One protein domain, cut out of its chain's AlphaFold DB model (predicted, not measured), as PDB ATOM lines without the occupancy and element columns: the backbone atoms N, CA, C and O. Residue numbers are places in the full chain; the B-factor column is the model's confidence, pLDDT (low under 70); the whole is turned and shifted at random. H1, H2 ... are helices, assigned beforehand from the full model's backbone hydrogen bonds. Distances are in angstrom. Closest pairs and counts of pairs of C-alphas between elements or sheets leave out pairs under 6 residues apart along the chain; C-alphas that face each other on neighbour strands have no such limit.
ATOM      1  N   ASP A   2      68.512  18.206  48.545       74.62
ATOM      2  CA  ASP A   2      67.728  17.887  49.756       74.62
ATOM      3  C   ASP A   2      67.094  19.114  50.427       74.62
ATOM      4  O   ASP A   2      65.932  19.075  50.824       74.62
ATOM      5  N   ARG A   3      67.813  20.245  50.483       81.81
ATOM      6  CA  ARG A   3      67.286  21.499  51.051       81.81
ATOM      7  C   ARG A   3      66.076  22.039  50.283       81.81
ATOM      8  O   ARG A   3      65.118  22.482  50.904       81.81
ATOM      9  N   ASP A   4      66.109  21.998  48.953       80.81
ATOM     10  CA  ASP A   4      65.037  22.552  48.116       80.81
ATOM     11  C   ASP A   4      63.761  21.707  48.230       80.81
ATOM     12  O   ASP A   4      62.659  22.244  48.334       80.81
ATOM     13  N   VAL A   5      63.922  20.381  48.298       82.06
ATOM     14  CA  VAL A   5      62.820  19.436  48.523       82.06
ATOM     15  C   VAL A   5      62.231  19.604  49.926       82.06
ATOM     16  O   VAL A   5      61.012  19.586  50.075       82.06
ATOM     17  N   LEU A   6      63.066  19.834  50.945       86.94
ATOM     18  CA  LEU A   6      62.609  20.155  52.302       86.94
ATOM     19  C   LEU A   6      61.796  21.453  52.343       86.94
ATOM     20  O   LEU A   6      60.734  21.483  52.960       86.94
ATOM     21  N   ILE A   7      62.266  22.507  51.668       86.06
ATOM     22  CA  ILE A   7      61.538  23.781  51.571       86.06
ATOM     23  C   ILE A   7      60.189  23.562  50.881       86.06
ATOM     24  O   ILE A   7      59.174  24.032  51.387       86.06
ATOM     25  N   TYR A   8      60.161  22.814  49.775       86.75
ATOM     26  CA  TYR A   8      58.922  22.459  49.085       86.75
ATOM     27  C   TYR A   8      57.947  21.704  49.994       86.75
ATOM     28  O   TYR A   8      56.779  22.074  50.075       86.75
ATOM     29  N   ALA A   9      58.423  20.681  50.707       88.31
ATOM     30  CA  ALA A   9      57.597  19.886  51.607       88.31
ATOM     31  C   ALA A   9      57.028  20.726  52.763       88.31
ATOM     32  O   ALA A   9      55.849  20.594  53.093       88.31
ATOM     33  N   LEU A  10      57.832  21.623  53.343       91.38
ATOM     34  CA  LEU A  10      57.397  22.561  54.383       91.38
ATOM     35  C   LEU A  10      56.327  23.527  53.873       91.38
ATOM     36  O   LEU A  10      55.297  23.709  54.510       91.38
ATOM     37  N   LEU A  11      56.541  24.121  52.702       89.38
ATOM     38  CA  LEU A  11      55.562  25.018  52.093       89.38
ATOM     39  C   LEU A  11      54.258  24.285  51.769       89.38
ATOM     40  O   LEU A  11      53.181  24.775  52.097       89.38
ATOM     41  N   LEU A  12      54.352  23.094  51.171       91.69
ATOM     42  CA  LEU A  12      53.185  22.282  50.847       91.69
ATOM     43  C   LEU A  12      52.404  21.927  52.115       91.69
ATOM     44  O   LEU A  12      51.194  22.113  52.153       91.69
ATOM     45  N   THR A  13      53.081  21.483  53.175       92.38
ATOM     46  CA  THR A  13      52.426  21.158  54.452       92.38
ATOM     47  C   THR A  13      51.773  22.375  55.102       92.38
ATOM     48  O   THR A  13      50.636  22.260  55.552       92.38
ATOM     49  N   MET A  14      52.410  23.551  55.092       92.88
ATOM     50  CA  MET A  14      51.783  24.786  55.587       92.88
ATOM     51  C   MET A  14      50.506  25.133  54.818       92.88
ATOM     52  O   MET A  14      49.495  25.474  55.428       92.88
ATOM     53  N   VAL A  15      50.527  25.008  53.489       92.56
ATOM     54  CA  VAL A  15      49.351  25.265  52.646       92.56
ATOM     55  C   VAL A  15      48.237  24.252  52.927       92.56
ATOM     56  O   VAL A  15      47.076  24.640  53.035       92.56
ATOM     57  N   MET A  16      48.576  22.973  53.112       92.06
ATOM     58  CA  MET A  16      47.598  21.943  53.479       92.06
ATOM     59  C   MET A  16      46.948  22.236  54.831       92.06
ATOM     60  O   MET A  16      45.728  22.172  54.950       92.06
ATOM     61  N   ILE A  17      47.742  22.616  55.835       92.94
ATOM     62  CA  ILE A  17      47.224  23.008  57.151       92.94
ATOM     63  C   ILE A  17      46.305  24.229  57.017       92.94
ATOM     64  O   ILE A  17      45.226  24.236  57.600       92.94
ATOM     65  N   ALA A  18      46.687  25.233  56.224       92.19
ATOM     66  CA  ALA A  18      45.861  26.419  56.004       92.19
ATOM     67  C   ALA A  18      44.495  26.072  55.385       92.19
ATOM     68  O   ALA A  18      43.478  26.586  55.842       92.19
ATOM     69  N   LEU A  19      44.451  25.169  54.400       91.25
ATOM     70  CA  LEU A  19      43.194  24.704  53.799       91.25
ATOM     71  C   LEU A  19      42.295  23.998  54.816       91.25
ATOM     72  O   LEU A  19      41.105  24.299  54.900       91.25
ATOM     73  N   VAL A  20      42.878  23.115  55.629       91.81
ATOM     74  CA  VAL A  20      42.155  22.407  56.694       91.81
ATOM     75  C   VAL A  20      41.597  23.398  57.719       91.81
ATOM     76  O   VAL A  20      40.445  23.273  58.128       91.81
ATOM     77  N   LEU A  21      42.378  24.412  58.108       93.88
ATOM     78  CA  LEU A  21      41.962  25.438  59.071       93.88
ATOM     79  C   LEU A  21      40.820  26.322  58.555       93.88
ATOM     80  O   LEU A  21      39.991  26.760  59.348       93.88
ATOM     81  N   VAL A  22      40.749  26.566  57.244       93.38
ATOM     82  CA  VAL A  22      39.628  27.283  56.605       93.38
ATOM     83  C   VAL A  22      38.389  26.378  56.458       93.38
ATOM     84  O   VAL A  22      37.320  26.840  56.066       93.38
ATOM     85  N   GLY A  23      38.494  25.099  56.829       91.31
ATOM     86  CA  GLY A  23      37.402  24.130  56.759       91.31
ATOM     87  C   GLY A  23      37.169  23.585  55.351       91.31
ATOM     88  O   GLY A  23      36.094  23.057  55.070       91.31
ATOM     89  N   GLU A  24      38.153  23.708  54.453       91.94
ATOM     90  CA  GLU A  24      38.051  23.134  53.117       91.94
ATOM     91  C   GLU A  24      38.061  21.605  53.217       91.94
ATOM     92  O   GLU A  24      38.949  21.009  53.822       91.94
ATOM     93  N   SER A  25      37.080  20.945  52.615       90.69
ATOM     94  CA  SER A  25      36.935  19.483  52.649       90.69
ATOM     95  C   SER A  25      36.945  18.862  51.256       90.69
ATOM     96  O   SER A  25      37.002  17.640  51.118       90.69
ATOM     97  N   ARG A  26      36.904  19.694  50.209       90.25
ATOM     98  CA  ARG A  26      36.734  19.251  48.829       90.25
ATOM     99  C   ARG A  26      38.072  18.774  48.253       90.25
ATOM    100  O   ARG A  26      38.993  19.581  48.104       90.25
ATOM    101  N   PRO A  27      38.216  17.482  47.907       88.62
ATOM    102  CA  PRO A  27      39.508  16.875  47.569       88.62
ATOM    103  C   PRO A  27      40.144  17.447  46.295       88.62
ATOM    104  O   PRO A  27      41.365  17.481  46.153       88.62
ATOM    105  N   ASP A  28      39.331  17.933  45.367       90.12
ATOM    106  CA  ASP A  28      39.772  18.548  44.120       90.12
ATOM    107  C   ASP A  28      40.458  19.912  44.339       90.12
ATOM    108  O   ASP A  28      41.364  20.263  43.578       90.12
ATOM    109  N   VAL A  29      40.126  20.643  45.413       91.00
ATOM    110  CA  VAL A  29      40.827  21.882  45.805       91.00
ATOM    111  C   VAL A  29      42.241  21.558  46.289       91.00
ATOM    112  O   VAL A  29      43.215  22.159  45.827       91.00
ATOM    113  N   TYR A  30      42.369  20.546  47.152       92.38
ATOM    114  CA  TYR A  30      43.659  20.044  47.634       92.38
ATOM    115  C   TYR A  30      44.549  19.564  46.483       92.38
ATOM    116  O   TYR A  30      45.737  19.898  46.416       92.38
ATOM    117  N   LEU A  31      43.968  18.819  45.538       91.38
ATOM    118  CA  LEU A  31      44.684  18.332  44.363       91.38
ATOM    119  C   LEU A  31      45.154  19.491  43.472       91.38
ATOM    120  O   LEU A  31      46.324  19.538  43.091       91.38
ATOM    121  N   SER A  32      44.282  20.464  43.204       92.81
ATOM    122  CA  SER A  32      44.603  21.639  42.381       92.81
ATOM    123  C   SER A  32      45.751  22.458  42.961       92.81
ATOM    124  O   SER A  32      46.676  22.833  42.243       92.81
ATOM    125  N   ILE A  33      45.730  22.696  44.274       92.62
ATOM    126  CA  ILE A  33      46.775  23.453  44.966       92.62
ATOM    127  C   ILE A  33      48.097  22.683  44.990       92.62
ATOM    128  O   ILE A  33      49.154  23.283  44.799       92.62
ATOM    129  N   THR A  34      48.053  21.359  45.144       92.44
ATOM    130  CA  THR A  34      49.252  20.512  45.044       92.44
ATOM    131  C   THR A  34      49.888  20.611  43.658       92.44
ATOM    132  O   THR A  34      51.100  20.798  43.543       92.44
ATOM    133  N   ILE A  35      49.078  20.532  42.597       93.44
ATOM    134  CA  ILE A  35      49.553  20.663  41.213       93.44
ATOM    135  C   ILE A  35      50.140  22.059  40.971       93.44
ATOM    136  O   ILE A  35      51.222  22.191  40.397       93.44
ATOM    137  N   LEU A  36      49.461  23.106  41.445       92.12
ATOM    138  CA  LEU A  36      49.941  24.482  41.331       92.12
ATOM    139  C   LEU A  36      51.294  24.661  42.035       92.12
ATOM    140  O   LEU A  36      52.229  25.207  41.452       92.12
ATOM    141  N   MET A  37      51.426  24.142  43.256       91.31
ATOM    142  CA  MET A  37      52.673  24.156  44.022       91.31
ATOM    143  C   MET A  37      53.812  23.436  43.295       91.31
ATOM    144  O   MET A  37      54.933  23.949  43.258       91.31
ATOM    145  N   TYR A  38      53.536  22.286  42.673       90.12
ATOM    146  CA  TYR A  38      54.508  21.585  41.832       90.12
ATOM    147  C   TYR A  38      55.007  22.472  40.677       90.12
ATOM    148  O   TYR A  38      56.217  22.573  40.445       90.12
ATOM    149  N   PHE A  39      54.107  23.158  39.967       89.44
ATOM    150  CA  PHE A  39      54.498  24.040  38.863       89.44
ATOM    151  C   PHE A  39      55.291  25.260  39.334       89.44
ATOM    152  O   PHE A  39      56.301  25.594  38.713       89.44
ATOM    153  N   ILE A  40      54.896  25.883  40.448       88.38
ATOM    154  CA  ILE A  40      55.633  27.003  41.051       88.38
ATOM    155  C   ILE A  40      57.053  26.557  41.413       88.38
ATOM    156  O   ILE A  40      58.033  27.177  40.995       88.38
ATOM    157  N   TYR A  41      57.181  25.443  42.133       85.81
ATOM    158  CA  TYR A  41      58.479  24.932  42.562       85.81
ATOM    159  C   TYR A  41      59.382  24.560  41.378       85.81
ATOM    160  O   TYR A  41      60.545  24.967  41.327       85.81
ATOM    161  N   THR A  42      58.851  23.832  40.390       84.25
ATOM    162  CA  THR A  42      59.628  23.439  39.202       84.25
ATOM    163  C   THR A  42      59.980  24.617  38.292       84.25
ATOM    164  O   THR A  42      60.973  24.536  37.569       84.25
ATOM    165  N   SER A  43      59.217  25.716  38.337       82.81
ATOM    166  CA  SER A  43      59.553  26.967  37.649       82.81
ATOM    167  C   SER A  43      60.734  27.691  38.301       82.81
ATOM    168  O   SER A  43      61.542  28.287  37.595       82.81
ATOM    169  N   ILE A  44      60.849  27.640  39.632       82.50
ATOM    170  CA  ILE A  44      61.956  28.263  40.377       82.50
ATOM    171  C   ILE A  44      63.225  27.404  40.265       82.50
ATOM    172  O   ILE A  44      64.312  27.923  40.016       82.50
ATOM    173  N   ASN A  45      63.105  26.078  40.401       78.06
ATOM    174  CA  ASN A  45      64.239  25.153  40.340       78.06
ATOM    175  C   ASN A  45      64.320  24.423  38.986       78.06
ATOM    176  O   ASN A  45      64.064  23.218  38.872       78.06
ATOM    177  N   TYR A  46      64.742  25.151  37.948       70.88
ATOM    178  CA  TYR A  46      64.849  24.636  36.573       70.88
ATOM    179  C   TYR A  46      65.802  23.429  36.435       70.88
ATOM    180  O   TYR A  46      65.671  22.617  35.513       70.88
ATOM    181  N   SER A  47      66.741  23.259  37.377       71.25
ATOM    182  CA  SER A  47      67.710  22.153  37.371       71.25
ATOM    183  C   SER A  47      67.052  20.771  37.493       71.25
ATOM    184  O   SER A  47      67.601  19.780  37.007       71.25
ATOM    185  N   ILE A  48      65.878  20.701  38.125       68.75
ATOM    186  CA  ILE A  48      65.095  19.470  38.282       68.75
ATOM    187  C   ILE A  48      64.375  19.148  36.968       68.75
ATOM    188  O   ILE A  48      64.439  18.018  36.477       68.75
ATOM    189  N   ARG A  49      63.771  20.167  36.344       67.31
ATOM    190  CA  ARG A  49      63.064  20.050  35.060       67.31
ATOM    191  C   ARG A  49      63.993  19.603  33.926       67.31
ATOM    192  O   ARG A  49      63.614  18.759  33.116       67.31
ATOM    193  N   SER A  50      65.218  20.131  33.898       65.69
ATOM    194  CA  SER A  50      66.245  19.774  32.910       65.69
ATOM    195  C   SER A  50      66.709  18.315  33.032       65.69
ATOM    196  O   SER A  50      66.848  17.631  32.017       65.69
ATOM    197  N   ARG A  51      66.896  17.809  34.259       66.25
ATOM    198  CA  ARG A  51      67.450  16.466  34.503       66.25
ATOM    199  C   ARG A  51      66.452  15.332  34.290       66.25
ATOM    200  O   ARG A  51      66.825  14.299  33.747       66.25
ATOM    201  N   ALA A  52      65.197  15.516  34.691       67.12
ATOM    202  CA  ALA A  52      64.230  14.419  34.748       67.12
ATOM    203  C   ALA A  52      63.301  14.307  33.518       67.12
ATOM    204  O   ALA A  52      62.425  13.450  33.507       67.12
ATOM    205  N   ARG A  53      63.474  15.146  32.475       69.25
ATOM    206  CA  ARG A  53      62.600  15.193  31.274       69.25
ATOM    207  C   ARG A  53      61.103  15.120  31.631       69.25
ATOM    208  O   ARG A  53      60.331  14.415  30.988       69.25
ATOM    209  N   LEU A  54      60.680  15.902  32.622       78.12
ATOM    210  CA  LEU A  54      59.334  15.848  33.212       78.12
ATOM    211  C   LEU A  54      58.206  16.344  32.290       78.12
ATOM    212  O   LEU A  54      57.083  16.491  32.743       78.12
ATOM    213  N   ARG A  55      58.450  16.557  30.989       81.81
ATOM    214  CA  ARG A  55      57.463  17.136  30.057       81.81
ATOM    215  C   ARG A  55      56.150  16.356  30.007       81.81
ATOM    216  O   ARG A  55      55.097  16.962  29.871       81.81
ATOM    217  N   ILE A  56      56.215  15.026  30.094       85.94
ATOM    218  CA  ILE A  56      55.016  14.174  30.091       85.94
ATOM    219  C   ILE A  56      54.236  14.366  31.394       85.94
ATOM    220  O   ILE A  56      53.024  14.550  31.355       85.94
ATOM    221  N   LEU A  57      54.930  14.375  32.536       88.06
ATOM    222  CA  LEU A  57      54.313  14.631  33.836       88.06
ATOM    223  C   LEU A  57      53.692  16.033  33.873       88.06
ATOM    224  O   LEU A  57      52.545  16.174  34.276       88.06
ATOM    225  N   ASP A  58      54.407  17.042  33.376       89.00
ATOM    226  CA  ASP A  58      53.920  18.415  33.263       89.00
ATOM    227  C   ASP A  58      52.646  18.477  32.406       89.00
ATOM    228  O   ASP A  58      51.669  19.104  32.801       89.00
ATOM    229  N   ALA A  59      52.607  17.790  31.261       90.75
ATOM    230  CA  ALA A  59      51.419  17.755  30.411       90.75
ATOM    231  C   ALA A  59      50.220  17.093  31.114       90.75
ATOM    232  O   ALA A  59      49.113  17.626  31.062       90.75
ATOM    233  N   ILE A  60      50.441  15.968  31.803       93.38
ATOM    234  CA  ILE A  60      49.391  15.257  32.547       93.38
ATOM    235  C   ILE A  60      48.865  16.126  33.692       93.38
ATOM    236  O   ILE A  60      47.655  16.302  33.824       93.38
ATOM    237  N   LEU A  61      49.756  16.698  34.503       92.81
ATOM    238  CA  LEU A  61      49.375  17.540  35.637       92.81
ATOM    239  C   LEU A  61      48.640  18.799  35.174       92.81
ATOM    240  O   LEU A  61      47.639  19.175  35.779       92.81
ATOM    241  N   LEU A  62      49.086  19.419  34.079       93.88
ATOM    242  CA  LEU A  62      48.410  20.576  33.498       93.88
ATOM    243  C   LEU A  62      47.011  20.213  32.988       93.88
ATOM    244  O   LEU A  62      46.064  20.961  33.218       93.88
ATOM    245  N   PHE A  63      46.870  19.065  32.325       95.25
ATOM    246  CA  PHE A  63      45.577  18.583  31.849       95.25
ATOM    247  C   PHE A  63      44.605  18.331  33.008       95.25
ATOM    248  O   PHE A  63      43.471  18.807  32.973       95.25
ATOM    249  N   VAL A  64      45.058  17.648  34.066       94.75
ATOM    250  CA  VAL A  64      44.254  17.406  35.275       94.75
ATOM    251  C   VAL A  64      43.847  18.726  35.929       94.75
ATOM    252  O   VAL A  64      42.680  18.907  36.266       94.75
ATOM    253  N   PHE A  65      44.777  19.673  36.060       93.81
ATOM    254  CA  PHE A  65      44.489  20.993  36.617       93.81
ATOM    255  C   PHE A  65      43.427  21.742  35.803       93.81
ATOM    256  O   PHE A  65      42.456  22.243  36.366       93.81
ATOM    257  N   LEU A  66      43.568  21.769  34.475       94.62
ATOM    258  CA  LEU A  66      42.589  22.389  33.582       94.62
ATOM    259  C   LEU A  66      41.212  21.740  33.700       94.62
ATOM    260  O   LEU A  66      40.216  22.458  33.736       94.62
ATOM    261  N   ALA A  67      41.139  20.411  33.794       94.81
ATOM    262  CA  ALA A  67      39.877  19.701  33.963       94.81
ATOM    263  C   ALA A  67      39.170  20.098  35.271       94.81
ATOM    264  O   ALA A  67      37.982  20.418  35.244       94.81
ATOM    265  N   ILE A  68      39.904  20.156  36.391       94.00
ATOM    266  CA  ILE A  68      39.343  20.559  37.691       94.00
ATOM    267  C   ILE A  68      38.854  22.011  37.646       94.00
ATOM    268  O   ILE A  68      37.717  22.289  38.026       94.00
ATOM    269  N   VAL A  69      39.682  22.934  37.145       91.50
ATOM    270  CA  VAL A  69      39.319  24.357  37.042       91.50
ATOM    271  C   VAL A  69      38.106  24.544  36.135       91.50
ATOM    272  O   VAL A  69      37.186  25.273  36.493       91.50
ATOM    273  N   THR A  70      38.069  23.857  34.993       93.06
ATOM    274  CA  THR A  70      36.943  23.932  34.052       93.06
ATOM    275  C   THR A  70      35.658  23.445  34.706       93.06
ATOM    276  O   THR A  70      34.653  24.149  34.665       93.06
ATOM    277  N   TYR A  71      35.695  22.283  35.362       92.50
ATOM    278  CA  TYR A  71      34.548  21.746  36.092       92.50
ATOM    279  C   TYR A  71      34.029  22.741  37.141       92.50
ATOM    280  O   TYR A  71      32.838  23.042  37.170       92.50
ATOM    281  N   ARG A  72      34.931  23.331  37.934       89.12
ATOM    282  CA  ARG A  72      34.570  24.324  38.954       89.12
ATOM    283  C   ARG A  72      33.979  25.599  38.371       89.12
ATOM    284  O   ARG A  72      33.022  26.130  38.923       89.12
ATOM    285  N   VAL A  73      34.521  26.093  37.264       91.88
ATOM    286  CA  VAL A  73      33.972  27.274  36.586       91.88
ATOM    287  C   VAL A  73      32.560  26.989  36.072       91.88
ATOM    288  O   VAL A  73      31.680  27.829  36.242       91.88
ATOM    289  N   LEU A  74      32.319  25.807  35.498       93.00
ATOM    290  CA  LEU A  74      30.996  25.411  35.003       93.00
ATOM    291  C   LEU A  74      29.966  25.279  36.134       93.00
ATOM    292  O   LEU A  74      28.852  25.780  35.984       93.00
ATOM    293  N   GLU A  75      30.360  24.690  37.264       90.25
ATOM    294  CA  GLU A  75      29.532  24.580  38.473       90.25
ATOM    295  C   GLU A  75      29.186  25.967  39.046       90.25
ATOM    296  O   GLU A  75      28.025  26.266  39.330       90.25
ATOM    297  N   VAL A  76      30.171  26.866  39.164       91.31
ATOM    298  CA  VAL A  76      29.953  28.241  39.660       91.31
ATOM    299  C   VAL A  76      29.042  29.037  38.726       91.31
ATOM    300  O   VAL A  76      28.182  29.786  39.193       91.31
ATOM    301  N   LEU A  77      29.200  28.864  37.412       92.50
ATOM    302  CA  LEU A  77      28.338  29.481  36.403       92.50
ATOM    303  C   LEU A  77      26.962  28.803  36.287       92.50
ATOM    304  O   LEU A  77      26.119  29.306  35.544       92.50
ATOM    305  N   ARG A  78      26.714  27.703  37.017       86.31
ATOM    306  CA  ARG A  78      25.483  26.893  36.962       86.31
ATOM    307  C   ARG A  78      25.143  26.400  35.555       86.31
ATOM    308  O   ARG A  78      23.975  26.293  35.187       86.31
TER     309      ARG A  78
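This is residues 2 to 78 of the 80 residues of an uncharacterized protein of Thermoprotei archaeon (UniProt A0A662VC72). Three long helices, H1, H2 and H4, lie side by side in a flat row with H2 in the middle, the chain zigzagging along one, back along the next and out again along the third. The short helix H3 sits at the turn between H2 and H4, and residues 73 to 78 stick out at the far end of H4. The printed part has 77 residues, with four named helices in the order H1, H2, H3, H4 and no named strand; the class is all helix. It is only just loose, close to compact, with a radius of gyration of the C-alphas of 14.2 A, and its spans are 43 by 29 by 15 A.

H1 is residues 2 to 21, 28.4 A from first to last C-alpha, and begins at C-alpha 2 (67.728, 17.887, 49.756). H2 is residues 27 to 44, 26.2 A long, beginning at C-alpha 27 (39.508, 16.875, 47.569). H3 is residues 46 to 52, 10.4 A. H4, residues 55 to 76, is the longest helix at 31.2 A and ends at C-alpha 76 (29.953, 28.241, 39.660).

H1 and H2 form a helical hairpin: they touch, with C-alphas of Tyr 8 and Tyr 41 closest at 7.0 A, at a shallow tilt of 30 degrees, opposite ways. H2 and H3 are close but not clearly touching; their closest C-alphas, those of Thr 42 and Arg 49, are 6.4 A apart, and their lines are about perpendicular at 74 degrees. H2 and H4 touch, closest at the C-alphas of Ser 32 and Phe 65, 5.8 A, at a steep tilt of 43 degrees, opposite ways. H3 and H4 are only just apart, at 8.1 A between closest C-alphas. H1 is apart from H3 and H4. In H1, H2, H3 and H4, every O i to N i+4 pair is within hydrogen-bond range.

The C-alphas farthest apart, those of Asp 2 and Arg 78, are 45.0 A apart. The printed part has no cut, and the three links between helices are tight. Mean pLDDT of the printed part is 87.5; residues 48 to 53, of which 48 to 52 belong to H3, are under 70.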